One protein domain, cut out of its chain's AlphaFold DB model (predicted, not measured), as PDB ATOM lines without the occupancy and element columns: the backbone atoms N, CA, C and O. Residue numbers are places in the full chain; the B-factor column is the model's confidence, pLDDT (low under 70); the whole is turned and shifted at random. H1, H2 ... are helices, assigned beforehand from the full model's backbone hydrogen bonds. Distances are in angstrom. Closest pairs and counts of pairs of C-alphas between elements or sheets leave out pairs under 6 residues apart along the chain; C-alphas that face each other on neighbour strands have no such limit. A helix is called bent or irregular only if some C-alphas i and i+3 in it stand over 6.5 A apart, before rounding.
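What this domain is: This is residues 2 to 202 of the 614 residues of the protein "Nuclear pore complex protein Nup205" of Portunus trituberculatus (UniProt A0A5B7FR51). Two long helices, H5 and H9, lie side by side, run the same way and make the long axis; near one end H4 crosses H5 with H3 packed on H4, and near the other end H6 packs crosswise on H5. H7 packs on H9, H8 leads round into H9, short H1 and H2 lie near the larger helices, and residues 2 to 8 stand free. The printed part has 201 residues with nine named helices, H1 to H9 in order along the chain, and no named strand; the class is all helix. It is compact, with a radius of gyration of the C-alphas of 19.1 A and spans of 58 by 41 by 33 A.

How they stand to each other: Start with the longest helix, H9, residues 173 to 200. It touches H5, residues 88 to 112, at a shallow tilt of 15 degrees, the same way; their closest C-alphas, Lys 108 and Ala 193, are 4.3 A apart. H5 is the hub, touching four helices. Look at its residues 88 to 96 for H4, residues 66 to 78, which touches it about perpendicular at 76 degrees, closest C-alphas Ala 76 and Ala 92 at 5.2 A. H3, residues 49 to 62, touches H4 at a steep tilt of 61 degrees, opposite ways, with the C-alphas of Ala 55 and Ala 69 closest at 5.2 A. H3 and H5 only just touch, with 3 pairs of C-alphas within 8 A, Glu 54 and Gly 89 closest at 6.5 A. With residues 110 to 111 H5 touches H6, residues 126 to 140, at a steep tilt of 64 degrees, opposite ways, closest C-alphas Leu 110 and Ile 132 at 7.0 A. H7, residues 144 to 154, touches H9 at a shallow tilt of 28 degrees, opposite ways, closest C-alphas Ile 152 and Arg 187 at 5.7 A. H8, residues 157 to 166, forms a helical hairpin with H9, but they only just touch, with 3 pairs of C-alphas within 8 A, Ile 157 and Phe 183 closest at 7.7 A. H1, residues 9 to 14, is close but not clearly touching H5, Val 12 and Leu 103 closest by C-alpha at 6.7 A. H2, residues 27 to 30, is close but not clearly touching H3, Leu 28 and Val 52 closest by C-alpha at 6.7 A. Helix packing is mostly crossed, 2 of 7 touching pairs being at a shallow tilt. Every O i to N i+4 pair is within hydrogen-bond range in H3, H4, H5, H7, H8 and H9, against 1 of 2 in H1 and 9 of 11 in H6, while H2 is too short for one.

Where its parts are: Find C-alpha 173 at (148.789, 129.528, 169.666); from there H9 runs 39.8 A to C-alpha 200 at (115.973, 107.139, 171.265). H5 starts at C-alpha 88, (138.276, 142.034, 166.348), and covers 35.3 A. H3 measures 20.2 A, H6 19.9 A and H4 18.3 A. H6 is irregular, its C-alphas 135 and 138 being 7.1 A apart.

The domain as a whole: The two C-alphas farthest apart, Ser 33 and Ile 117, are 59.5 A apart. The printed part has no cut; the links H1 to H2, H2 to H3 and H5 to H6 are long. Mean pLDDT of the printed part is 81.1, and residues 2 to 45 are under 70.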
ATOM      1  N   ARG A   2     108.565 130.728 174.059       23.30
ATOM      2  CA  ARG A   2     108.047 130.458 172.691       23.30
ATOM      3  C   ARG A   2     108.559 131.418 171.595       23.30
ATOM      4  O   ARG A   2     108.662 131.004 170.448       23.30
ATOM      5  N   SER A   3     108.902 132.663 171.936       23.38
ATOM      6  CA  SER A   3     109.373 133.684 170.981       23.38
ATOM      7  C   SER A   3     110.851 133.565 170.589       23.38
ATOM      8  O   SER A   3     111.234 134.045 169.533       23.38
ATOM      9  N   THR A   4     111.680 132.916 171.412       27.38
ATOM     10  CA  THR A   4     113.113 132.691 171.132       27.38
ATOM     11  C   THR A   4     113.340 131.387 170.361       27.38
ATOM     12  O   THR A   4     114.312 131.257 169.632       27.38
ATOM     13  N   PHE A   5     112.406 130.436 170.483       27.75
ATOM     14  CA  PHE A   5     112.415 129.145 169.786       27.75
ATOM     15  C   PHE A   5     111.764 129.173 168.402       27.75
ATOM     16  O   PHE A   5     111.672 128.141 167.744       27.75
ATOM     17  N   THR A   6     111.371 130.349 167.904       27.52
ATOM     18  CA  THR A   6     111.097 130.538 166.471       27.52
ATOM     19  C   THR A   6     112.417 130.606 165.688       27.52
ATOM     20  O   THR A   6     112.593 131.444 164.810       27.52
ATOM     21  N   ILE A   7     113.373 129.732 166.023       37.22
ATOM     22  CA  ILE A   7     114.502 129.428 165.154       37.22
ATOM     23  C   ILE A   7     113.858 128.793 163.934       37.22
ATOM     24  O   ILE A   7     113.202 127.753 164.022       37.22
ATOM     25  N   ASN A   8     113.949 129.506 162.819       40.00
ATOM     26  CA  ASN A   8     113.339 129.127 161.560       40.00
ATOM     27  C   ASN A   8     113.715 127.659 161.294       40.00
ATOM     28  O   ASN A   8     114.897 127.336 161.356       40.00
ATOM     29  N   LYS A   9     112.757 126.755 161.043       41.03
ATOM     30  CA  LYS A   9     113.047 125.315 160.832       41.03
ATOM     31  C   LYS A   9     114.146 125.088 159.783       41.03
ATOM     32  O   LYS A   9     114.896 124.125 159.871       41.03
ATOM     33  N   ALA A  10     114.275 126.031 158.846       37.38
ATOM     34  CA  ALA A  10     115.382 126.129 157.909       37.38
ATOM     35  C   ALA A  10     116.742 126.381 158.591       37.38
ATOM     36  O   ALA A  10     117.672 125.658 158.295       37.38
ATOM     37  N   GLN A  11     116.875 127.319 159.538       43.00
ATOM     38  CA  GLN A  11     118.144 127.738 160.163       43.00
ATOM     39  C   GLN A  11     118.875 126.661 160.976       43.00
ATOM     40  O   GLN A  11     120.093 126.737 161.074       43.00
ATOM     41  N   VAL A  12     118.198 125.660 161.550       44.12
ATOM     42  CA  VAL A  12     118.907 124.562 162.248       44.12
ATOM     43  C   VAL A  12     119.642 123.665 161.246       44.12
ATOM     44  O   VAL A  12     120.744 123.205 161.522       44.12
ATOM     45  N   VAL A  13     119.056 123.470 160.061       40.97
ATOM     46  CA  VAL A  13     119.607 122.622 158.993       40.97
ATOM     47  C   VAL A  13     120.520 123.429 158.057       40.97
ATOM     48  O   VAL A  13     121.599 122.966 157.706       40.97
ATOM     49  N   THR A  14     120.150 124.668 157.715       47.31
ATOM     50  CA  THR A  14     120.912 125.577 156.839       47.31
ATOM     51  C   THR A  14     121.957 126.415 157.571       47.31
ATOM     52  O   THR A  14     122.903 126.877 156.945       47.31
ATOM     53  N   GLY A  15     121.838 126.613 158.888       46.25
ATOM     54  CA  GLY A  15     122.832 127.338 159.695       46.25
ATOM     55  C   GLY A  15     124.109 126.537 159.955       46.25
ATOM     56  O   GLY A  15     125.142 127.111 160.299       46.25
ATOM     57  N   LEU A  16     124.054 125.217 159.751       44.22
ATOM     58  CA  LEU A  16     125.229 124.344 159.703       44.22
ATOM     59  C   LEU A  16     125.916 124.373 158.328       44.22
ATOM     60  O   LEU A  16     127.104 124.069 158.224       44.22
ATOM     61  N   GLU A  17     125.198 124.773 157.278       45.06
ATOM     62  CA  GLU A  17     125.789 125.046 155.970       45.06
ATOM     63  C   GLU A  17     126.557 126.374 155.999       45.06
ATOM     64  O   GLU A  17     126.384 127.208 156.888       45.06
ATOM     65  N   ARG A  18     127.448 126.593 155.029       46.91
ATOM     66  CA  ARG A  18     127.896 127.953 154.702       46.91
ATOM     67  C   ARG A  18     126.717 128.602 153.963       46.91
ATOM     68  O   ARG A  18     126.426 128.145 152.857       46.91
ATOM     69  N   PRO A  19     125.956 129.537 154.564       39.31
ATOM     70  CA  PRO A  19     124.717 130.001 153.958       39.31
ATOM     71  C   PRO A  19     125.030 130.775 152.680       39.31
ATOM     72  O   PRO A  19     125.459 131.925 152.735       39.31
ATOM     73  N   PHE A  20     124.771 130.166 151.523       39.22
ATOM     74  CA  PHE A  20     124.832 130.884 150.258       39.22
ATOM     75  C   PHE A  20     123.629 131.821 150.166       39.22
ATOM     76  O   PHE A  20     122.478 131.382 150.129       39.22
ATOM     77  N   SER A  21     123.887 133.124 150.107       39.81
ATOM     78  CA  SER A  21     122.904 134.106 149.661       39.81
ATOM     79  C   SER A  21     123.528 134.919 148.532       39.81
ATOM     80  O   SER A  21     124.567 135.547 148.743       39.81
ATOM     81  N   PRO A  22     122.935 134.919 147.326       40.53
ATOM     82  CA  PRO A  22     123.407 135.776 146.262       40.53
ATOM     83  C   PRO A  22     122.989 137.226 146.557       40.53
ATOM     84  O   PRO A  22     121.817 137.523 146.768       40.53
ATOM     85  N   VAL A  23     123.972 138.127 146.479       40.72
ATOM     86  CA  VAL A  23     123.815 139.562 146.181       40.72
ATOM     87  C   VAL A  23     123.103 140.409 147.253       40.72
ATOM     88  O   VAL A  23     122.016 140.934 147.039       40.72
ATOM     89  N   PHE A  24     123.805 140.690 148.355       42.91
ATOM     90  CA  PHE A  24     123.694 141.992 149.045       42.91
ATOM     91  C   PHE A  24     124.961 142.854 148.926       42.91
ATOM     92  O   PHE A  24     125.017 143.930 149.514       42.91
ATOM     93  N   GLY A  25     125.900 142.461 148.053       45.16
ATOM     94  CA  GLY A  25     127.198 143.122 147.853       45.16
ATOM     95  C   GLY A  25     127.171 144.605 147.476       45.16
ATOM     96  O   GLY A  25     128.215 145.237 147.391       45.16
ATOM     97  N   ARG A  26     125.997 145.205 147.246       52.62
ATOM     98  CA  ARG A  26     125.875 146.652 147.028       52.62
ATOM     99  C   ARG A  26     125.637 147.442 148.314       52.62
ATOM    100  O   ARG A  26     126.079 148.581 148.387       52.62
ATOM    101  N   THR A  27     124.987 146.883 149.331       59.34
ATOM    102  CA  THR A  27     124.508 147.688 150.467       59.34
ATOM    103  C   THR A  27     125.622 148.002 151.471       59.34
ATOM    104  O   THR A  27     125.716 149.138 151.931       59.34
ATOM    105  N   LEU A  28     126.520 147.052 151.756       61.88
ATOM    106  CA  LEU A  28     127.668 147.276 152.649       61.88
ATOM    107  C   LEU A  28     128.782 148.097 151.984       61.88
ATOM    108  O   LEU A  28     129.403 148.928 152.645       61.88
ATOM    109  N   LEU A  29     128.984 147.956 150.669       62.28
ATOM    110  CA  LEU A  29     129.890 148.835 149.917       62.28
ATOM    111  C   LEU A  29     129.396 150.291 149.905       62.28
ATOM    112  O   LEU A  29     130.209 151.198 150.078       62.28
ATOM    113  N   CYS A  30     128.082 150.526 149.791       59.38
ATOM    114  CA  CYS A  30     127.492 151.861 149.939       59.38
ATOM    115  C   CYS A  30     127.658 152.434 151.359       59.38
ATOM    116  O   CYS A  30     127.782 153.650 151.504       59.38
ATOM    117  N   ALA A  31     127.751 151.584 152.392       60.50
ATOM    118  CA  ALA A  31     127.979 152.010 153.778       60.50
ATOM    119  C   ALA A  31     129.357 152.658 154.017       60.50
ATOM    120  O   ALA A  31     129.556 153.318 155.039       60.50
ATOM    121  N   LYS A  32     130.307 152.500 153.078       61.66
ATOM    122  CA  LYS A  32     131.603 153.202 153.105       61.66
ATOM    123  C   LYS A  32     131.449 154.705 152.853       61.66
ATOM    124  O   LYS A  32     132.210 155.500 153.400       61.66
ATOM    125  N   SER A  33     130.475 155.090 152.029       58.62
ATOM    126  CA  SER A  33     130.253 156.470 151.588       58.62
ATOM    127  C   SER A  33     129.019 157.124 152.214       58.62
ATOM    128  O   SER A  33     129.039 158.332 152.442       58.62
ATOM    129  N   GLU A  34     127.971 156.356 152.536       59.44
ATOM    130  CA  GLU A  34     126.677 156.875 153.002       59.44
ATOM    131  C   GLU A  34     126.142 156.119 154.237       59.44
ATOM    132  O   GLU A  34     126.445 154.941 154.419       59.44
ATOM    133  N   PRO A  35     125.346 156.763 155.113       62.81
ATOM    134  CA  PRO A  35     124.689 156.089 156.234       62.81
ATOM    135  C   PRO A  35     123.675 155.051 155.730       62.81
ATOM    136  O   PRO A  35     122.761 155.395 154.982       62.81
ATOM    137  N   VAL A  36     123.789 153.796 156.172       65.94
ATOM    138  CA  VAL A  36     122.901 152.702 155.739       65.94
ATOM    139  C   VAL A  36     121.980 152.278 156.877       65.94
ATOM    140  O   VAL A  36     122.403 152.151 158.027       65.94
ATOM    141  N   THR A  37     120.703 152.053 156.564       64.75
ATOM    142  CA  THR A  37     119.711 151.536 157.513       64.75
ATOM    143  C   THR A  37     119.918 150.038 157.708       64.75
ATOM    144  O   THR A  37     119.707 149.247 156.789       64.75
ATOM    145  N   LEU A  38     120.355 149.646 158.903       63.88
ATOM    146  CA  LEU A  38     120.610 148.250 159.256       63.88
ATOM    147  C   LEU A  38     119.349 147.591 159.848       63.88
ATOM    148  O   LEU A  38     118.566 148.274 160.514       63.88
ATOM    149  N   PRO A  39     119.133 146.276 159.654       57.38
ATOM    150  CA  PRO A  39     118.036 145.557 160.295       57.38
ATOM    151  C   PRO A  39     118.129 145.674 161.823       57.38
ATOM    152  O   PRO A  39     119.134 145.288 162.413       57.38
ATOM    153  N   GLY A  40     117.081 146.203 162.459       60.03
ATOM    154  CA  GLY A  40     117.044 146.442 163.910       60.03
ATOM    155  C   GLY A  40     117.444 147.857 164.347       60.03
ATOM    156  O   GLY A  40     117.253 148.196 165.514       60.03
ATOM    157  N   HIS A  41     117.913 148.713 163.430       56.88
ATOM    158  CA  HIS A  41     118.210 150.123 163.699       56.88
ATOM    159  C   HIS A  41     117.144 151.027 163.085       56.88
ATOM    160  O   HIS A  41     116.844 150.947 161.897       56.88
ATOM    161  N   SER A  42     116.590 151.930 163.894       56.75
ATOM    162  CA  SER A  42     115.637 152.951 163.436       56.75
ATOM    163  C   SER A  42     116.309 154.125 162.712       56.75
ATOM    164  O   SER A  42     115.625 154.889 162.037       56.75
ATOM    165  N   ALA A  43     117.635 154.262 162.834       61.44
ATOM    166  CA  ALA A  43     118.428 155.319 162.216       61.44
ATOM    167  C   ALA A  43     119.592 154.731 161.398       61.44
ATOM    168  O   ALA A  43     120.170 153.716 161.801       61.44
ATOM    169  N   PRO A  44     119.957 155.354 160.266       64.56
ATOM    170  CA  PRO A  44     121.050 154.876 159.436       64.56
ATOM    171  C   PRO A  44     122.408 155.102 160.120       64.56
ATOM    172  O   PRO A  44     122.675 156.170 160.674       64.56
ATOM    173  N   VAL A  45     123.265 154.078 160.098       69.88
ATOM    174  CA  VAL A  45     124.551 154.045 160.813       69.88
ATOM    175  C   VAL A  45     125.695 154.189 159.813       69.88
ATOM    176  O   VAL A  45     125.698 153.541 158.765       69.88
ATOM    177  N   LYS A  46     126.684 155.033 160.134       70.06
ATOM    178  CA  LYS A  46     127.938 155.135 159.373       70.06
ATOM    179  C   LYS A  46     128.962 154.165 159.960       70.06
ATOM    180  O   LYS A  46     129.310 154.284 161.133       70.06
ATOM    181  N   LEU A  47     129.439 153.221 159.154       78.75
ATOM    182  CA  LEU A  47     130.452 152.243 159.554       78.75
ATOM    183  C   LEU A  47     131.850 152.724 159.145       78.75
ATOM    184  O   LEU A  47     132.003 153.472 158.179       78.75
ATOM    185  N   SER A  48     132.880 152.314 159.890       83.69
ATOM    186  CA  SER A  48     134.265 152.597 159.498       83.69
ATOM    187  C   SER A  48     134.667 151.748 158.292       83.69
ATOM    188  O   SER A  48     134.230 150.606 158.147       83.69
ATOM    189  N   GLU A  49     135.541 152.278 157.437       84.12
ATOM    190  CA  GLU A  49     136.019 151.553 156.254       84.12
ATOM    191  C   GLU A  49     136.729 150.241 156.630       84.12
ATOM    192  O   GLU A  49     136.508 149.215 155.987       84.12
ATOM    193  N   SER A  50     137.499 150.242 157.726       87.31
ATOM    194  CA  SER A  50     138.122 149.034 158.285       87.31
ATOM    195  C   SER A  50     137.095 147.973 158.679       87.31
ATOM    196  O   SER A  50     137.293 146.800 158.387       87.31
ATOM    197  N   PHE A  51     135.978 148.378 159.296       89.06
ATOM    198  CA  PHE A  51     134.924 147.451 159.708       89.06
ATOM    199  C   PHE A  51     134.238 146.822 158.490       89.06
ATOM    200  O   PHE A  51     134.033 145.612 158.448       89.06
ATOM    201  N   VAL A  52     133.916 147.633 157.475       86.06
ATOM    202  CA  VAL A  52     133.294 147.136 156.239       86.06
ATOM    203  C   VAL A  52     134.225 146.163 155.509       86.06
ATOM    204  O   VAL A  52     133.770 145.122 155.045       86.06
ATOM    205  N   ASN A  53     135.524 146.467 155.434       87.75
ATOM    206  CA  ASN A  53     136.498 145.585 154.789       87.75
ATOM    207  C   ASN A  53     136.640 144.245 155.526       87.75
ATOM    208  O   ASN A  53     136.629 143.202 154.879       87.75
ATOM    209  N   GLU A  54     136.717 144.251 156.861       90.25
ATOM    210  CA  GLU A  54     136.733 143.011 157.651       90.25
ATOM    211  C   GLU A  54     135.455 142.184 157.450       90.25
ATOM    212  O   GLU A  54     135.529 140.960 157.344       90.25
ATOM    213  N   ALA A  55     134.289 142.835 157.358       88.94
ATOM    214  CA  ALA A  55     133.014 142.149 157.152       88.94
ATOM    215  C   ALA A  55     132.964 141.436 155.800       88.94
ATOM    216  O   ALA A  55     132.502 140.300 155.733       88.94
ATOM    217  N   ILE A  56     133.486 142.074 154.750       87.44
ATOM    218  CA  ILE A  56     133.592 141.475 153.415       87.44
ATOM    219  C   ILE A  56     134.559 140.286 153.440       87.44
ATOM    220  O   ILE A  56     134.198 139.216 152.968       87.44
ATOM    221  N   ILE A  57     135.736 140.421 154.069       89.94
ATOM    222  CA  ILE A  57     136.704 139.314 154.182       89.94
ATOM    223  C   ILE A  57     136.073 138.099 154.874       89.94
ATOM    224  O   ILE A  57     136.215 136.975 154.398       89.94
ATOM    225  N   ILE A  58     135.356 138.303 155.983       89.44
ATOM    226  CA  ILE A  58     134.687 137.213 156.708       89.44
ATOM    227  C   ILE A  58     133.549 136.610 155.878       89.44
ATOM    228  O   ILE A  58     133.396 135.385 155.855       89.44
ATOM    229  N   ALA A  59     132.766 137.450 155.197       88.31
ATOM    230  CA  ALA A  59     131.690 137.007 154.321       88.31
ATOM    231  C   ALA A  59     132.218 136.128 153.180       88.31
ATOM    232  O   ALA A  59     131.694 135.034 152.977       88.31
ATOM    233  N   ASP A  60     133.290 136.556 152.515       88.69
ATOM    234  CA  ASP A  60     133.930 135.827 151.420       88.69
ATOM    235  C   ASP A  60     134.595 134.534 151.920       88.69
ATOM    236  O   ASP A  60     134.372 133.460 151.359       88.69
ATOM    237  N   MET A  61     135.357 134.604 153.020       89.31
ATOM    238  CA  MET A  61     136.077 133.455 153.585       89.31
ATOM    239  C   MET A  61     135.128 132.317 153.982       89.31
ATOM    240  O   MET A  61     135.386 131.147 153.681       89.31
ATOM    241  N   PHE A  62     134.024 132.642 154.658       86.25
ATOM    242  CA  PHE A  62     133.044 131.648 155.102       86.25
ATOM    243  C   PHE A  62     131.877 131.457 154.144       86.25
ATOM    244  O   PHE A  62     131.023 130.612 154.419       86.25
ATOM    245  N   ASN A  63     131.864 132.171 153.017       83.75
ATOM    246  CA  ASN A  63     130.782 132.158 152.041       83.75
ATOM    247  C   ASN A  63     129.413 132.344 152.724       83.75
ATOM    248  O   ASN A  63     128.532 131.488 152.639       83.75
ATOM    249  N   MET A  64     129.293 133.430 153.490       82.00
ATOM    250  CA  MET A  64     128.095 133.796 154.245       82.00
ATOM    251  C   MET A  64     127.584 135.178 153.843       82.00
ATOM    252  O   MET A  64     128.285 135.954 153.201       82.00
ATOM    253  N   SER A  65     126.362 135.520 154.260       83.12
ATOM    254  CA  SER A  65     125.824 136.851 153.978       83.12
ATOM    255  C   SER A  65     126.648 137.948 154.661       83.12
ATOM    256  O   SER A  65     127.017 137.826 155.833       83.12
ATOM    257  N   GLU A  66     126.875 139.057 153.956       81.31
ATOM    258  CA  GLU A  66     127.612 140.208 154.495       81.31
ATOM    259  C   GLU A  66     126.952 140.783 155.763       81.31
ATOM    260  O   GLU A  66     127.629 141.257 156.674       81.31
ATOM    261  N   MET A  67     125.623 140.678 155.868       80.12
ATOM    262  CA  MET A  67     124.873 141.074 157.063       80.12
ATOM    263  C   MET A  67     125.170 140.171 158.264       80.12
ATOM    264  O   MET A  67     125.299 140.661 159.386       80.12
ATOM    265  N   SER A  68     125.310 138.862 158.044       82.56
ATOM    266  CA  SER A  68     125.726 137.918 159.087       82.56
ATOM    267  C   SER A  68     127.163 138.193 159.529       82.56
ATOM    268  O   SER A  68     127.420 138.249 160.730       82.56
ATOM    269  N   ALA A  69     128.072 138.442 158.582       86.81
ATOM    270  CA  ALA A  69     129.463 138.785 158.874       86.81
ATOM    271  C   ALA A  69     129.583 140.106 159.657       86.81
ATOM    272  O   ALA A  69     130.336 140.193 160.625       86.81
ATOM    273  N   MET A  70     128.784 141.118 159.302       85.88
ATOM    274  CA  MET A  70     128.694 142.376 160.048       85.88
ATOM    275  C   MET A  70     128.178 142.158 161.474       85.88
ATOM    276  O   MET A  70     128.768 142.680 162.418       85.88
ATOM    277  N   SER A  71     127.092 141.395 161.644       85.56
ATOM    278  CA  SER A  71     126.549 141.087 162.973       85.56
ATOM    279  C   SER A  71     127.593 140.391 163.847       85.56
ATOM    280  O   SER A  71     127.747 140.743 165.011       85.56
ATOM    281  N   LEU A  72     128.338 139.446 163.270       88.31
ATOM    282  CA  LEU A  72     129.397 138.705 163.944       88.31
ATOM    283  C   LEU A  72     130.549 139.617 164.395       88.31
ATOM    284  O   LEU A  72     130.988 139.543 165.541       88.31
ATOM    285  N   LEU A  73     131.013 140.508 163.512       90.75
ATOM    286  CA  LEU A  73     132.062 141.485 163.825       90.75
ATOM    287  C   LEU A  73     131.638 142.496 164.876       90.75
ATOM    288  O   LEU A  73     132.452 142.904 165.701       90.75
ATOM    289  N   ARG A  74     130.373 142.904 164.845       88.88
ATOM    290  CA  ARG A  74     129.828 143.803 165.850       88.88
ATOM    291  C   ARG A  74     129.815 143.141 167.224       88.88
ATOM    292  O   ARG A  74     130.301 143.746 168.171       88.88
ATOM    293  N   SER A  75     129.337 141.901 167.327       89.69
ATOM    294  CA  SER A  75     129.411 141.148 168.584       89.69
ATOM    295  C   SER A  75     130.860 140.988 169.054       89.69
ATOM    296  O   SER A  75     131.148 141.160 170.234       89.69
ATOM    297  N   ALA A  76     131.798 140.745 168.134       92.44
ATOM    298  CA  ALA A  76     133.225 140.685 168.449       92.44
ATOM    299  C   ALA A  76     133.800 142.019 168.969       92.44
ATOM    300  O   ALA A  76     134.702 142.019 169.806       92.44
ATOM    301  N   GLU A  77     133.297 143.157 168.487       90.75
ATOM    302  CA  GLU A  77     133.680 144.489 168.969       90.75
ATOM    303  C   GLU A  77     133.120 144.768 170.368       90.75
ATOM    304  O   GLU A  77     133.860 145.218 171.249       90.75
ATOM    305  N   GLU A  78     131.845 144.434 170.589       90.38
ATOM    306  CA  GLU A  78     131.154 144.561 171.878       90.38
ATOM    307  C   GLU A  78     131.823 143.699 172.969       90.38
ATOM    308  O   GLU A  78     131.993 144.153 174.101       90.38
ATOM    309  N   GLU A  79     132.298 142.499 172.619       90.31
ATOM    310  CA  GLU A  79     132.962 141.564 173.542       90.31
ATOM    311  C   GLU A  79     134.500 141.644 173.545       90.31
ATOM    312  O   GLU A  79     135.172 140.834 174.186       90.31
ATOM    313  N   SER A  80     135.093 142.645 172.888       89.44
ATOM    314  CA  SER A  80     136.556 142.782 172.758       89.44
ATOM    315  C   SER A  80     137.312 142.802 174.097       89.44
ATOM    316  O   SER A  80     138.457 142.357 174.180       89.44
ATOM    317  N   THR A  81     136.662 143.257 175.170       90.75
ATOM    318  CA  THR A  81     137.235 143.294 176.526       90.75
ATOM    319  C   THR A  81     137.498 141.907 177.126       90.75
ATOM    320  O   THR A  81     138.390 141.774 177.963       90.75
ATOM    321  N   LEU A  82     136.778 140.870 176.679       90.38
ATOM    322  CA  LEU A  82     136.953 139.485 177.136       90.38
ATOM    323  C   LEU A  82     138.161 138.793 176.487       90.38
ATOM    324  O   LEU A  82     138.642 137.780 176.995       90.38
ATOM    325  N   TYR A  83     138.678 139.354 175.390       90.12
ATOM    326  CA  TYR A  83     139.751 138.775 174.580       90.12
ATOM    327  C   TYR A  83     140.923 139.761 174.436       90.12
ATOM    328  O   TYR A  83     141.212 140.244 173.335       90.12
ATOM    329  N   PRO A  84     141.622 140.091 175.538       86.88
ATOM    330  CA  PRO A  84     142.667 141.105 175.522       86.88
ATOM    331  C   PRO A  84     143.811 140.706 174.583       86.88
ATOM    332  O   PRO A  84     144.372 139.615 174.686       86.88
ATOM    333  N   GLY A  85     144.180 141.616 173.680       86.75
ATOM    334  CA  GLY A  85     145.276 141.416 172.727       86.75
ATOM    335  C   GLY A  85     144.907 140.637 171.460       86.75
ATOM    336  O   GLY A  85     145.781 140.421 170.625       86.75
ATOM    337  N   ILE A  86     143.640 140.251 171.280       91.50
ATOM    338  CA  ILE A  86     143.153 139.605 170.056       91.50
ATOM    339  C   ILE A  86     142.429 140.643 169.191       91.50
ATOM    340  O   ILE A  86     141.601 141.412 169.674       91.50
ATOM    341  N   ALA A  87     142.742 140.680 167.894       92.12
ATOM    342  CA  ALA A  87     142.076 141.581 166.957       92.12
ATOM    343  C   ALA A  87     140.596 141.204 166.764       92.12
ATOM    344  O   ALA A  87     140.258 140.021 166.706       92.12
ATOM    345  N   ARG A  88     139.727 142.206 166.568       93.62
ATOM    346  CA  ARG A  88     138.276 142.034 166.348       93.62
ATOM    347  C   ARG A  88     137.949 140.953 165.311       93.62
ATOM    348  O   ARG A  88     137.122 140.088 165.582       93.62
ATOM    349  N   GLY A  89     138.623 140.956 164.160       93.00
ATOM    350  CA  GLY A  89     138.408 139.949 163.114       93.00
ATOM    351  C   GLY A  89     138.677 138.511 163.576       93.00
ATOM    352  O   GLY A  89     137.916 137.605 163.249       93.00
ATOM    353  N   LEU A  90     139.699 138.292 164.408       94.69
ATOM    354  CA  LEU A  90     140.019 136.971 164.962       94.69
ATOM    355  C   LEU A  90     138.989 136.526 166.011       94.69
ATOM    356  O   LEU A  90     138.656 135.341 166.081       94.69
ATOM    357  N   ILE A  91     138.451 137.462 166.800       94.94
ATOM    358  CA  ILE A  91     137.337 137.192 167.723       94.94
ATOM    359  C   ILE A  91     136.085 136.805 166.924       94.94
ATOM    360  O   ILE A  91     135.428 135.823 167.253       94.94
ATOM    361  N   ALA A  92     135.796 137.496 165.817       94.12
ATOM    362  CA  ALA A  92     134.679 137.140 164.945       94.12
ATOM    363  C   ALA A  92     134.839 135.729 164.351       94.12
ATOM    364  O   ALA A  92     133.897 134.945 164.378       94.12
ATOM    365  N   VAL A  93     136.042 135.351 163.905       94.88
ATOM    366  CA  VAL A  93     136.340 133.973 163.465       94.88
ATOM    367  C   VAL A  93     136.059 132.952 164.568       94.88
ATOM    368  O   VAL A  93     135.464 131.908 164.306       94.88
ATOM    369  N   LEU A  94     136.432 133.256 165.812       94.44
ATOM    370  CA  LEU A  94     136.118 132.396 166.951       94.44
ATOM    371  C   LEU A  94     134.601 132.267 167.158       94.44
ATOM    372  O   LEU A  94     134.105 131.151 167.312       94.44
ATOM    373  N   PHE A  95     133.866 133.381 167.114       93.75
ATOM    374  CA  PHE A  95     132.406 133.410 167.257       93.75
ATOM    375  C   PHE A  95     131.687 132.676 166.131       93.75
ATOM    376  O   PHE A  95     130.638 132.081 166.358       93.75
ATOM    377  N   TYR A  96     132.257 132.648 164.927       92.75
ATOM    378  CA  TYR A  96     131.704 131.859 163.834       92.75
ATOM    379  C   TYR A  96     131.661 130.369 164.186       92.75
ATOM    380  O   TYR A  96     130.593 129.756 164.127       92.75
ATOM    381  N   TYR A  97     132.785 129.787 164.609       93.50
ATOM    382  CA  TYR A  97     132.797 128.383 165.029       93.50
ATOM    383  C   TYR A  97     132.009 128.160 166.316       93.50
ATOM    384  O   TYR A  97     131.330 127.146 166.445       93.50
ATOM    385  N   ASP A  98     132.044 129.116 167.242       92.56
ATOM    386  CA  ASP A  98     131.272 129.041 168.477       92.56
ATOM    387  C   ASP A  98     129.765 128.981 168.206       92.56
ATOM    388  O   ASP A  98     129.068 128.130 168.753       92.56
ATOM    389  N   SER A  99     129.263 129.806 167.285       90.75
ATOM    390  CA  SER A  99     127.852 129.788 166.886       90.75
ATOM    391  C   SER A  99     127.428 128.416 166.341       90.75
ATOM    392  O   SER A  99     126.363 127.908 166.689       90.75
ATOM    393  N   ARG A 100     128.297 127.750 165.570       90.06
ATOM    394  CA  ARG A 100     128.063 126.394 165.054       90.06
ATOM    395  C   ARG A 100     128.091 125.324 166.135       90.06
ATOM    396  O   ARG A 100     127.258 124.423 166.086       90.06
ATOM    397  N   VAL A 101     128.993 125.431 167.112       93.50
ATOM    398  CA  VAL A 101     128.991 124.555 168.296       93.50
ATOM    399  C   VAL A 101     127.647 124.667 169.011       93.50
ATOM    400  O   VAL A 101     127.013 123.651 169.282       93.50
ATOM    401  N   HIS A 102     127.157 125.886 169.240       89.50
ATOM    402  CA  HIS A 102     125.869 126.107 169.895       89.50
ATOM    403  C   HIS A 102     124.686 125.576 169.077       89.50
ATOM    404  O   HIS A 102     123.772 124.987 169.657       89.50
ATOM    405  N   LEU A 103     124.698 125.721 167.748       90.38
ATOM    406  CA  LEU A 103     123.662 125.162 166.870       90.38
ATOM    407  C   LEU A 103     123.655 123.628 166.896       90.38
ATOM    408  O   LEU A 103     122.602 123.029 167.119       90.38
ATOM    409  N   ALA A 104     124.818 122.995 166.725       91.75
ATOM    410  CA  ALA A 104     124.950 121.539 166.767       91.75
ATOM    411  C   ALA A 104     124.569 120.980 168.147       91.75
ATOM    412  O   ALA A 104     123.818 120.010 168.240       91.75
ATOM    413  N   ASN A 105     125.001 121.637 169.227       94.56
ATOM    414  CA  ASN A 105     124.642 121.246 170.585       94.56
ATOM    415  C   ASN A 105     123.144 121.433 170.867       94.56
ATOM    416  O   ASN A 105     122.534 120.599 171.532       94.56
ATOM    417  N   SER A 106     122.526 122.493 170.337       92.94
ATOM    418  CA  SER A 106     121.078 122.704 170.456       92.94
ATOM    419  C   SER A 106     120.301 121.598 169.746       92.94
ATOM    420  O   SER A 106     119.351 121.068 170.313       92.94
ATOM    421  N   LEU A 107     120.725 121.204 168.539       91.25
ATOM    422  CA  LEU A 107     120.138 120.073 167.819       91.25
ATOM    423  C   LEU A 107     120.276 118.773 168.625       91.25
ATOM    424  O   LEU A 107     119.268 118.112 168.869       91.25
ATOM    425  N   LYS A 108     121.491 118.447 169.088       93.75
ATOM    426  CA  LYS A 108     121.758 117.281 169.946       93.75
ATOM    427  C   LYS A 108     120.855 117.281 171.180       93.75
ATOM    428  O   LYS A 108     120.169 116.297 171.428       93.75
ATOM    429  N   THR A 109     120.798 118.395 171.907       92.94
ATOM    430  CA  THR A 109     120.008 118.527 173.142       92.94
ATOM    431  C   THR A 109     118.514 118.350 172.872       92.94
ATOM    432  O   THR A 109     117.831 117.645 173.611       92.94
ATOM    433  N   LEU A 110     117.988 118.947 171.795       92.19
ATOM    434  CA  LEU A 110     116.582 118.780 171.417       92.19
ATOM    435  C   LEU A 110     116.265 117.329 171.042       92.19
ATOM    436  O   LEU A 110     115.207 116.833 171.414       92.19
ATOM    437  N   ILE A 111     117.172 116.647 170.337       92.06
ATOM    438  CA  ILE A 111     117.030 115.225 170.005       92.06
ATOM    439  C   ILE A 111     117.055 114.371 171.277       92.06
ATOM    440  O   ILE A 111     116.191 113.516 171.441       92.06
ATOM    441  N   GLN A 112     117.985 114.628 172.201       91.94
ATOM    442  CA  GLN A 112     118.073 113.927 173.487       91.94
ATOM    443  C   GLN A 112     116.825 114.117 174.355       91.94
ATOM    444  O   GLN A 112     116.467 113.210 175.103       91.94
ATOM    445  N   ALA A 113     116.174 115.278 174.255       91.25
ATOM    446  CA  ALA A 113     114.954 115.606 174.986       91.25
ATOM    447  C   ALA A 113     113.684 114.958 174.408       91.25
ATOM    448  O   ALA A 113     112.625 115.063 175.031       91.25
ATOM    449  N   ARG A 114     113.762 114.315 173.232       90.31
ATOM    450  CA  ARG A 114     112.636 113.572 172.650       90.31
ATOM    451  C   ARG A 114     112.287 112.364 173.509       90.31
ATOM    452  O   ARG A 114     113.137 111.782 174.178       90.31
ATOM    453  N   GLN A 115     111.028 111.964 173.411       87.06
ATOM    454  CA  GLN A 115     110.566 110.681 173.918       87.06
ATOM    455  C   GLN A 115     111.224 109.549 173.117       87.06
ATOM    456  O   GLN A 115     111.273 109.620 171.887       87.06
ATOM    457  N   GLY A 116     111.724 108.531 173.813       87.19
ATOM    458  CA  GLY A 116     112.436 107.411 173.209       87.19
ATOM    459  C   GLY A 116     112.714 106.285 174.199       87.19
ATOM    460  O   GLY A 116     112.135 106.250 175.284       87.19
ATOM    461  N   ILE A 117     113.574 105.356 173.783       86.94
ATOM    462  CA  ILE A 117     113.785 104.064 174.447       86.94
ATOM    463  C   ILE A 117     114.902 104.119 175.492       86.94
ATOM    464  O   ILE A 117     114.756 103.574 176.583       86.94
ATOM    465  N   SER A 118     116.035 104.736 175.155       88.81
ATOM    466  CA  SER A 118     117.263 104.571 175.941       88.81
ATOM    467  C   SER A 118     117.283 105.419 177.214       88.81
ATOM    468  O   SER A 118     117.871 105.006 178.212       88.81
ATOM    469  N   TRP A 119     116.658 106.602 177.213       91.25
ATOM    470  CA  TRP A 119     116.600 107.457 178.404       91.25
ATOM    471  C   TRP A 119     115.416 108.419 178.411       91.25
ATOM    472  O   TRP A 119     114.800 108.716 177.387       91.25
ATOM    473  N   VAL A 120     115.172 108.999 179.586       89.06
ATOM    474  CA  VAL A 120     114.209 110.082 179.799       89.06
ATOM    475  C   VAL A 120     114.946 111.287 180.379       89.06
ATOM    476  O   VAL A 120     115.392 111.258 181.521       89.06
ATOM    477  N   LEU A 121     115.096 112.353 179.583       87.75
ATOM    478  CA  LEU A 121     115.817 113.564 180.009       87.75
ATOM    479  C   LEU A 121     114.983 114.464 180.935       87.75
ATOM    480  O   LEU A 121     115.529 115.142 181.801       87.75
ATOM    481  N   LEU A 122     113.667 114.503 180.722       85.75
ATOM    482  CA  LEU A 122     112.727 115.352 181.450       85.75
ATOM    483  C   LEU A 122     111.761 114.466 182.252       85.75
ATOM    484  O   LEU A 122     110.612 114.304 181.829       85.75
ATOM    485  N   PRO A 123     112.219 113.854 183.364       81.81
ATOM    486  CA  PRO A 123     111.320 113.114 184.240       81.81
ATOM    487  C   PRO A 123     110.206 114.058 184.716       81.81
ATOM    488  O   PRO A 123     110.432 115.256 184.893       81.81
ATOM    489  N   ASP A 124     108.989 113.534 184.842       86.62
ATOM    490  CA  ASP A 124     107.784 114.264 185.268       86.62
ATOM    491  C   ASP A 124     107.240 115.323 184.283       86.62
ATOM    492  O   ASP A 124     106.282 116.031 184.602       86.62
ATOM    493  N   ASN A 125     107.797 115.440 183.069       87.81
ATOM    494  CA  ASN A 125     107.308 116.376 182.046       87.81
ATOM    495  C   ASN A 125     107.200 115.741 180.650       87.81
ATOM    496  O   ASN A 125     107.781 116.202 179.660       87.81
ATOM    497  N   GLU A 126     106.422 114.664 180.572       87.19
ATOM    498  CA  GLU A 126     106.195 113.912 179.334       87.19
ATOM    499  C   GLU A 126     105.513 114.747 178.244       87.19
ATOM    500  O   GLU A 126     105.840 114.608 177.066       87.19
ATOM    501  N   GLU A 127     104.620 115.675 178.609       89.12
ATOM    502  CA  GLU A 127     103.951 116.558 177.644       89.12
ATOM    503  C   GLU A 127     104.945 117.440 176.876       89.12
ATOM    504  O   GLU A 127     104.792 117.662 175.666       89.12
ATOM    505  N   LEU A 128     105.982 117.941 177.558       89.88
ATOM    506  CA  LEU A 128     107.042 118.713 176.919       89.88
ATOM    507  C   LEU A 128     107.891 117.824 176.009       89.88
ATOM    508  O   LEU A 128     108.150 118.215 174.872       89.88
ATOM    509  N   SER A 129     108.262 116.624 176.464       90.25
ATOM    510  CA  SER A 129     108.991 115.643 175.650       90.25
ATOM    511  C   SER A 129     108.224 115.288 174.365       90.25
ATOM    512  O   SER A 129     108.759 115.402 173.261       90.25
ATOM    513  N   GLN A 130     106.921 115.008 174.469       90.00
ATOM    514  CA  GLN A 130     106.040 114.778 173.317       90.00
ATOM    515  C   GLN A 130     105.942 116.005 172.401       90.00
ATOM    516  O   GLN A 130     105.938 115.875 171.175       90.00
ATOM    517  N   SER A 131     105.866 117.209 172.972       91.00
ATOM    518  CA  SER A 131     105.831 118.457 172.202       91.00
ATOM    519  C   SER A 131     107.126 118.679 171.418       91.00
ATOM    520  O   SER A 131     107.070 119.085 170.255       91.00
ATOM    521  N   ILE A 132     108.281 118.375 172.020       91.06
ATOM    522  CA  ILE A 132     109.595 118.419 171.365       91.06
ATOM    523  C   ILE A 132     109.664 117.371 170.251       91.06
ATOM    524  O   ILE A 132     110.045 117.711 169.130       91.06
ATOM    525  N   SER A 133     109.222 116.134 170.508       90.12
ATOM    526  CA  SER A 133     109.154 115.078 169.491       90.12
ATOM    527  C   SER A 133     108.322 115.506 168.281       90.12
ATOM    528  O   SER A 133     108.808 115.437 167.154       90.12
ATOM    529  N   ARG A 134     107.113 116.048 168.497       89.94
ATOM    530  CA  ARG A 134     106.246 116.558 167.417       89.94
ATOM    531  C   ARG A 134     106.868 117.738 166.668       89.94
ATOM    532  O   ARG A 134     106.660 117.879 165.465       89.94
ATOM    533  N   TYR A 135     107.603 118.603 167.368       88.44
ATOM    534  CA  TYR A 135     108.291 119.736 166.752       88.44
ATOM    535  C   TYR A 135     109.437 119.290 165.835       88.44
ATOM    536  O   TYR A 135     109.601 119.858 164.751       88.44
ATOM    537  N   LEU A 136     110.204 118.282 166.261       88.44
ATOM    538  CA  LEU A 136     111.359 117.771 165.526       88.44
ATOM    539  C   LEU A 136     110.998 116.812 164.394       88.44
ATOM    540  O   LEU A 136     111.758 116.754 163.434       88.44
ATOM    541  N   GLU A 137     109.860 116.116 164.453       85.38
ATOM    542  CA  GLU A 137     109.481 115.108 163.453       85.38
ATOM    543  C   GLU A 137     109.667 115.585 161.995       85.38
ATOM    544  O   GLU A 137     110.367 114.914 161.237       85.38
ATOM    545  N   PRO A 138     109.198 116.787 161.590       83.88
ATOM    546  CA  PRO A 138     109.413 117.269 160.229       83.88
ATOM    547  C   PRO A 138     110.893 117.505 159.900       83.88
ATOM    548  O   PRO A 138     111.301 117.282 158.768       83.88
ATOM    549  N   VAL A 139     111.699 117.958 160.866       79.81
ATOM    550  CA  VAL A 139     113.136 118.231 160.674       79.81
ATOM    551  C   VAL A 139     113.901 116.930 160.460       79.81
ATOM    552  O   VAL A 139     114.725 116.843 159.553       79.81
ATOM    553  N   LEU A 140     113.585 115.906 161.251       79.62
ATOM    554  CA  LEU A 140     114.199 114.585 161.152       79.62
ATOM    555  C   LEU A 140     113.868 113.908 159.813       79.62
ATOM    556  O   LEU A 140     114.722 113.260 159.219       79.62
ATOM    557  N   THR A 141     112.668 114.142 159.272       72.00
ATOM    558  CA  THR A 141     112.257 113.583 157.973       72.00
ATOM    559  C   THR A 141     112.887 114.241 156.734       72.00
ATOM    560  O   THR A 141     112.734 113.707 155.638       72.00
ATOM    561  N   ILE A 142     113.607 115.368 156.857       73.62
ATOM    562  CA  ILE A 142     114.240 116.066 155.716       73.62
ATOM    563  C   ILE A 142     115.685 115.578 155.541       73.62
ATOM    564  O   ILE A 142     116.623 116.337 155.764       73.62
ATOM    565  N   ASN A 143     115.878 114.304 155.177       79.62
ATOM    566  CA  ASN A 143     117.191 113.710 154.855       79.62
ATOM    567  C   ASN A 143     118.331 114.137 155.812       79.62
ATOM    568  O   ASN A 143     119.464 114.374 155.386       79.62
ATOM    569  N   LEU A 144     118.035 114.281 157.110       86.31
ATOM    570  CA  LEU A 144     118.960 114.901 158.063       86.31
ATOM    571  C   LEU A 144     120.244 114.075 158.216       86.31
ATOM    572  O   LEU A 144     121.324 114.642 158.363       86.31
ATOM    573  N   VAL A 145     120.131 112.748 158.122       91.19
ATOM    574  CA  VAL A 145     121.275 111.828 158.131       91.19
ATOM    575  C   VAL A 145     122.227 112.118 156.977       91.19
ATOM    576  O   VAL A 145     123.416 112.313 157.218       91.19
ATOM    577  N   ASP A 146     121.718 112.215 155.742       89.88
ATOM    578  CA  ASP A 146     122.543 112.567 154.581       89.88
ATOM    579  C   ASP A 146     123.231 113.913 154.803       89.88
ATOM    580  O   ASP A 146     124.438 114.036 154.602       89.88
ATOM    581  N   ARG A 147     122.489 114.903 155.316       89.00
ATOM    582  CA  ARG A 147     123.042 116.235 155.538       89.00
ATOM    583  C   ARG A 147     124.165 116.245 156.571       89.00
ATOM    584  O   ARG A 147     125.194 116.884 156.357       89.00
ATOM    585  N   ILE A 148     123.979 115.553 157.692       92.31
ATOM    586  CA  ILE A 148     124.996 115.450 158.741       92.31
ATOM    587  C   ILE A 148     126.235 114.717 158.215       92.31
ATOM    588  O   ILE A 148     127.351 115.189 158.430       92.31
ATOM    589  N   LEU A 149     126.062 113.613 157.483       93.62
ATOM    590  CA  LEU A 149     127.184 112.864 156.910       93.62
ATOM    591  C   LEU A 149     127.950 113.685 155.862       93.62
ATOM    592  O   LEU A 149     129.182 113.659 155.850       93.62
ATOM    593  N   GLU A 150     127.251 114.447 155.016       91.38
ATOM    594  CA  GLU A 150     127.865 115.386 154.072       91.38
ATOM    595  C   GLU A 150     128.680 116.462 154.796       91.38
ATOM    596  O   GLU A 150     129.820 116.724 154.412       91.38
ATOM    597  N   LEU A 151     128.136 117.050 155.867       91.00
ATOM    598  CA  LEU A 151     128.840 118.043 156.682       91.00
ATOM    599  C   LEU A 151     130.093 117.449 157.330       91.00
ATOM    600  O   LEU A 151     131.175 118.007 157.170       91.00
ATOM    601  N   ILE A 152     129.977 116.300 158.002       92.00
ATOM    602  CA  ILE A 152     131.113 115.621 158.640       92.00
ATOM    603  C   ILE A 152     132.210 115.317 157.611       92.00
ATOM    604  O   ILE A 152     133.384 115.572 157.878       92.00
ATOM    605  N   THR A 153     131.830 114.829 156.426       90.56
ATOM    606  CA  THR A 153     132.774 114.488 155.350       90.56
ATOM    607  C   THR A 153     133.424 115.735 154.739       90.56
ATOM    608  O   THR A 153     134.597 115.707 154.372       90.56
ATOM    609  N   ALA A 154     132.688 116.844 154.629       88.88
ATOM    610  CA  ALA A 154     133.209 118.104 154.100       88.88
ATOM    611  C   ALA A 154     134.135 118.836 155.087       88.88
ATOM    612  O   ALA A 154     134.986 119.620 154.662       88.88
ATOM    613  N   MET A 155     133.979 118.602 156.394       89.25
ATOM    614  CA  MET A 155     134.739 119.259 157.458       89.25
ATOM    615  C   MET A 155     136.150 118.675 157.625       89.25
ATOM    616  O   MET A 155     136.483 118.085 158.650       89.25
ATOM    617  N   ASP A 156     137.014 118.889 156.641       89.00
ATOM    618  CA  ASP A 156     138.433 118.522 156.684       89.00
ATOM    619  C   ASP A 156     139.256 119.581 157.440       89.00
ATOM    620  O   ASP A 156     139.321 120.744 157.035       89.00
ATOM    621  N   ILE A 157     139.903 119.175 158.539       90.44
ATOM    622  CA  ILE A 157     140.693 120.084 159.382       90.44
ATOM    623  C   ILE A 157     141.897 120.676 158.642       90.44
ATOM    624  O   ILE A 157     142.268 121.819 158.900       90.44
ATOM    625  N   THR A 158     142.494 119.936 157.709       92.31
ATOM    626  CA  THR A 158     143.665 120.386 156.946       92.31
ATOM    627  C   THR A 158     143.258 121.503 155.999       92.31
ATOM    628  O   THR A 158     143.853 122.580 156.018       92.31
ATOM    629  N   LYS A 159     142.170 121.293 155.248       92.31
ATOM    630  CA  LYS A 159     141.615 122.308 154.340       92.31
ATOM    631  C   LYS A 159     141.121 123.538 155.092       92.31
ATOM    632  O   LYS A 159     141.283 124.656 154.609       92.31
ATOM    633  N   GLU A 160     140.539 123.353 156.277       92.06
ATOM    634  CA  GLU A 160     140.089 124.484 157.087       92.06
ATOM    635  C   GLU A 160     141.278 125.292 157.638       92.06
ATOM    636  O   GLU A 160     141.248 126.520 157.611       92.06
ATOM    637  N   ILE A 161     142.366 124.634 158.065       93.44
ATOM    638  CA  ILE A 161     143.604 125.324 158.465       93.44
ATOM    639  C   ILE A 161     144.176 126.127 157.293       93.44
ATOM    640  O   ILE A 161     144.535 127.288 157.489       93.44
ATOM    641  N   GLU A 162     144.244 125.547 156.094       94.81
ATOM    642  CA  GLU A 162     144.726 126.240 154.892       94.81
ATOM    643  C   GLU A 162     143.871 127.473 154.568       94.81
ATOM    644  O   GLU A 162     144.420 128.556 154.354       94.81
ATOM    645  N   LEU A 163     142.540 127.344 154.609       93.12
ATOM    646  CA  LEU A 163     141.605 128.455 154.407       93.12
ATOM    647  C   LEU A 163     141.854 129.593 155.406       93.12
ATOM    648  O   LEU A 163     141.946 130.760 155.015       93.12
ATOM    649  N   LEU A 164     141.978 129.264 156.694       93.94
ATOM    650  CA  LEU A 164     142.186 130.263 157.741       93.94
ATOM    651  C   LEU A 164     143.576 130.907 157.647       93.94
ATOM    652  O   LEU A 164     143.716 132.105 157.884       93.94
ATOM    653  N   GLN A 165     144.608 130.153 157.265       93.44
ATOM    654  CA  GLN A 165     145.955 130.688 157.058       93.44
ATOM    655  C   GLN A 165     146.016 131.647 155.867       93.44
ATOM    656  O   GLN A 165     146.581 132.733 155.999       93.44
ATOM    657  N   GLN A 166     145.402 131.285 154.735       94.06
ATOM    658  CA  GLN A 166     145.357 132.129 153.536       94.06
ATOM    659  C   GLN A 166     144.706 133.492 153.807       94.06
ATOM    660  O   GLN A 166     145.134 134.500 153.255       94.06
ATOM    661  N   ASN A 167     143.716 133.531 154.702       91.44
ATOM    662  CA  ASN A 167     142.988 134.746 155.066       91.44
ATOM    663  C   ASN A 167     143.528 135.442 156.331       91.44
ATOM    664  O   ASN A 167     142.871 136.336 156.859       91.44
ATOM    665  N   CYS A 168     144.704 135.047 156.843       91.44
ATOM    666  CA  CYS A 168     145.283 135.582 158.088       91.44
ATOM    667  C   CYS A 168     144.314 135.524 159.292       91.44
ATOM    668  O   CYS A 168     144.340 136.376 160.179       91.44
ATOM    669  N   ALA A 169     143.457 134.502 159.324       93.00
ATOM    670  CA  ALA A 169     142.369 134.314 160.281       93.00
ATOM    671  C   ALA A 169     142.761 133.453 161.502       93.00
ATOM    672  O   ALA A 169     141.901 133.043 162.282       93.00
ATOM    673  N   LEU A 170     144.057 133.177 161.684       92.31
ATOM    674  CA  LEU A 170     144.608 132.503 162.862       92.31
ATOM    675  C   LEU A 170     145.494 133.468 163.647       92.31
ATOM    676  O   LEU A 170     146.430 134.044 163.097       92.31
ATOM    677  N   GLY A 171     145.193 133.621 164.936       91.19
ATOM    678  CA  GLY A 171     145.977 134.418 165.871       91.19
ATOM    679  C   GLY A 171     147.148 133.647 166.482       91.19
ATOM    680  O   GLY A 171     147.836 132.862 165.828       91.19
ATOM    681  N   ASP A 172     147.370 133.879 167.773       91.62
ATOM    682  CA  ASP A 172     148.392 133.184 168.549       91.62
ATOM    683  C   ASP A 172     148.063 131.689 168.757       91.62
ATOM    684  O   ASP A 172     147.016 131.175 168.358       91.62
ATOM    685  N   ALA A 173     148.971 130.957 169.412       93.06
ATOM    686  CA  ALA A 173     148.789 129.528 169.666       93.06
ATOM    687  C   ALA A 173     147.507 129.214 170.463       93.06
ATOM    688  O   ALA A 173     146.900 128.161 170.254       93.06
ATOM    689  N   LYS A 174     147.078 130.123 171.351       93.44
ATOM    690  CA  LYS A 174     145.853 129.965 172.145       93.44
ATOM    691  C   LYS A 174     144.613 130.113 171.272       93.44
ATOM    692  O   LYS A 174     143.762 129.228 171.289       93.44
ATOM    693  N   HIS A 175     144.530 131.185 170.484       94.12
ATOM    694  CA  HIS A 175     143.436 131.411 169.539       94.12
ATOM    695  C   HIS A 175     143.333 130.272 168.524       94.12
ATOM    696  O   HIS A 175     142.255 129.709 168.344       94.12
ATOM    697  N   ARG A 176     144.469 129.854 167.950       94.81
ATOM    698  CA  ARG A 176     144.524 128.721 167.019       94.81
ATOM    699  C   ARG A 176     143.959 127.450 167.643       94.81
ATOM    700  O   ARG A 176     143.154 126.780 167.005       94.81
ATOM    701  N   LYS A 177     144.351 127.124 168.876       95.25
ATOM    702  CA  LYS A 177     143.812 125.957 169.581       95.25
ATOM    703  C   LYS A 177     142.297 126.073 169.775       95.25
ATOM    704  O   LYS A 177     141.584 125.152 169.406       95.25
ATOM    705  N   LEU A 178     141.799 127.212 170.262       94.75
ATOM    706  CA  LEU A 178     140.362 127.421 170.489       94.75
ATOM    707  C   LEU A 178     139.525 127.249 169.214       94.75
ATOM    708  O   LEU A 178     138.459 126.641 169.259       94.75
ATOM    709  N   VAL A 179     139.999 127.775 168.083       95.19
ATOM    710  CA  VAL A 179     139.314 127.633 166.791       95.19
ATOM    711  C   VAL A 179     139.265 126.168 166.351       95.19
ATOM    712  O   VAL A 179     138.199 125.680 165.974       95.19
ATOM    713  N   LEU A 180     140.389 125.450 166.438       95.06
ATOM    714  CA  LEU A 180     140.464 124.045 166.029       95.06
ATOM    715  C   LEU A 180     139.659 123.124 166.954       95.06
ATOM    716  O   LEU A 180     138.952 122.248 166.457       95.06
ATOM    717  N   ASP A 181     139.689 123.367 168.265       95.69
ATOM    718  CA  ASP A 181     138.889 122.631 169.245       95.69
ATOM    719  C   ASP A 181     137.387 122.815 168.953       95.69
ATOM    720  O   ASP A 181     136.636 121.842 168.928       95.69
ATOM    721  N   LYS A 182     136.935 124.043 168.642       94.81
ATOM    722  CA  LYS A 182     135.533 124.300 168.254       94.81
ATOM    723  C   LYS A 182     135.166 123.647 166.921       94.81
ATOM    724  O   LYS A 182     134.074 123.100 166.800       94.81
ATOM    725  N   PHE A 183     136.061 123.667 165.934       93.31
ATOM    726  CA  PHE A 183     135.844 122.985 164.656       93.31
ATOM    727  C   PHE A 183     135.639 121.475 164.844       93.31
ATOM    728  O   PHE A 183     134.691 120.904 164.301       93.31
ATOM    729  N   GLN A 184     136.491 120.836 165.651       94.31
ATOM    730  CA  GLN A 184     136.360 119.419 165.994       94.31
ATOM    731  C   GLN A 184     135.088 119.153 166.808       94.31
ATOM    732  O   GLN A 184     134.358 118.213 166.500       94.31
ATOM    733  N   ALA A 185     134.764 120.021 167.772       95.75
ATOM    734  CA  ALA A 185     133.558 119.898 168.586       95.75
ATOM    735  C   ALA A 185     132.276 119.903 167.742       95.75
ATOM    736  O   ALA A 185     131.369 119.127 168.024       95.75
ATOM    737  N   VAL A 186     132.196 120.713 166.679       93.56
ATOM    738  CA  VAL A 186     131.050 120.680 165.753       93.56
ATOM    739  C   VAL A 186     130.906 119.299 165.107       93.56
ATOM    740  O   VAL A 186     129.802 118.762 165.091       93.56
ATOM    741  N   ARG A 187     132.000 118.692 164.619       94.44
ATOM    742  CA  ARG A 187     131.956 117.344 164.019       94.44
ATOM    743  C   ARG A 187     131.456 116.303 165.020       94.44
ATOM    744  O   ARG A 187     130.568 115.523 164.682       94.44
ATOM    745  N   SER A 188     131.990 116.321 166.239       95.50
ATOM    746  CA  SER A 188     131.579 115.409 167.311       95.50
ATOM    747  C   SER A 188     130.114 115.603 167.695       95.50
ATOM    748  O   SER A 188     129.367 114.637 167.721       95.50
ATOM    749  N   LEU A 189     129.656 116.845 167.889       96.62
ATOM    750  CA  LEU A 189     128.266 117.137 168.256       96.62
ATOM    751  C   LEU A 189     127.257 116.704 167.188       96.62
ATOM    752  O   LEU A 189     126.149 116.293 167.528       96.62
ATOM    753  N   LEU A 190     127.619 116.790 165.906       95.62
ATOM    754  CA  LEU A 190     126.770 116.314 164.813       95.62
ATOM    755  C   LEU A 190     126.660 114.784 164.794       95.62
ATOM    756  O   LEU A 190     125.562 114.256 164.617       95.62
ATOM    757  N   ALA A 191     127.768 114.073 165.008       96.88
ATOM    758  CA  ALA A 191     127.743 112.616 165.122       96.88
ATOM    759  C   ALA A 191     126.999 112.158 166.387       96.88
ATOM    760  O   ALA A 191     126.157 111.264 166.316       96.88
ATOM    761  N   ASP A 192     127.212 112.842 167.512       97.00
ATOM    762  CA  ASP A 192     126.475 112.623 168.755       97.00
ATOM    763  C   ASP A 192     124.976 112.848 168.574       97.00
ATOM    764  O   ASP A 192     124.180 112.122 169.156       97.00
ATOM    765  N   ALA A 193     124.565 113.846 167.787       95.44
ATOM    766  CA  ALA A 193     123.157 114.089 167.496       95.44
ATOM    767  C   ALA A 193     122.523 112.897 166.757       95.44
ATOM    768  O   ALA A 193     121.407 112.501 167.096       95.44
ATOM    769  N   LEU A 194     123.237 112.289 165.800       95.69
ATOM    770  CA  LEU A 194     122.790 111.066 165.121       95.69
ATOM    771  C   LEU A 194     122.748 109.862 166.057       95.69
ATOM    772  O   LEU A 194     121.770 109.117 166.037       95.69
ATOM    773  N   PHE A 195     123.765 109.695 166.901       97.00
ATOM    774  CA  PHE A 195     123.753 108.684 167.953       97.00
ATOM    775  C   PHE A 195     122.542 108.862 168.878       97.00
ATOM    776  O   PHE A 195     121.788 107.916 169.099       97.00
ATOM    777  N   CYS A 196     122.314 110.084 169.364       95.25
ATOM    778  CA  CYS A 196     121.219 110.378 170.277       95.25
ATOM    779  C   CYS A 196     119.859 110.109 169.639       95.25
ATOM    780  O   CYS A 196     118.941 109.635 170.306       95.25
ATOM    781  N   TRP A 197     119.736 110.399 168.344       94.19
ATOM    782  CA  TRP A 197     118.537 110.085 167.589       94.19
ATOM    783  C   TRP A 197     118.337 108.572 167.512       94.19
ATOM    784  O   TRP A 197     117.299 108.092 167.959       94.19
ATOM    785  N   ALA A 198     119.329 107.831 167.022       94.44
ATOM    786  CA  ALA A 198     119.248 106.384 166.852       94.44
ATOM    787  C   ALA A 198     118.951 105.631 168.157       94.44
ATOM    788  O   ALA A 198     118.152 104.699 168.158       94.44
ATOM    789  N   ALA A 199     119.565 106.048 169.267       93.19
ATOM    790  CA  ALA A 199     119.364 105.425 170.571       93.19
ATOM    791  C   ALA A 199     117.969 105.705 171.163       93.19
ATOM    792  O   ALA A 199     117.442 104.882 171.913       93.19
ATOM    793  N   GLN A 200     117.343 106.841 170.832       90.44
ATOM    794  CA  GLN A 200     115.973 107.139 171.265       90.44
ATOM    795  C   GLN A 200     114.914 106.531 170.346       90.44
ATOM    796  O   GLN A 200     113.921 105.994 170.830       90.44
ATOM    797  N   THR A 201     115.123 106.613 169.033       89.75
ATOM    798  CA  THR A 201     114.244 106.059 167.998       89.75
ATOM    799  C   THR A 201     115.108 105.502 166.864       89.75
ATOM    800  O   THR A 201     115.714 106.311 166.149       89.75
ATOM    801  N   PRO A 202     115.154 104.172 166.672       91.25
ATOM    802  CA  PRO A 202     115.967 103.527 165.646       91.25
ATOM    803  C   PRO A 202     115.769 104.120 164.256       91.25
ATOM    804  O   PRO A 202     114.647 104.422 163.840       91.25
TER     805      PRO A 202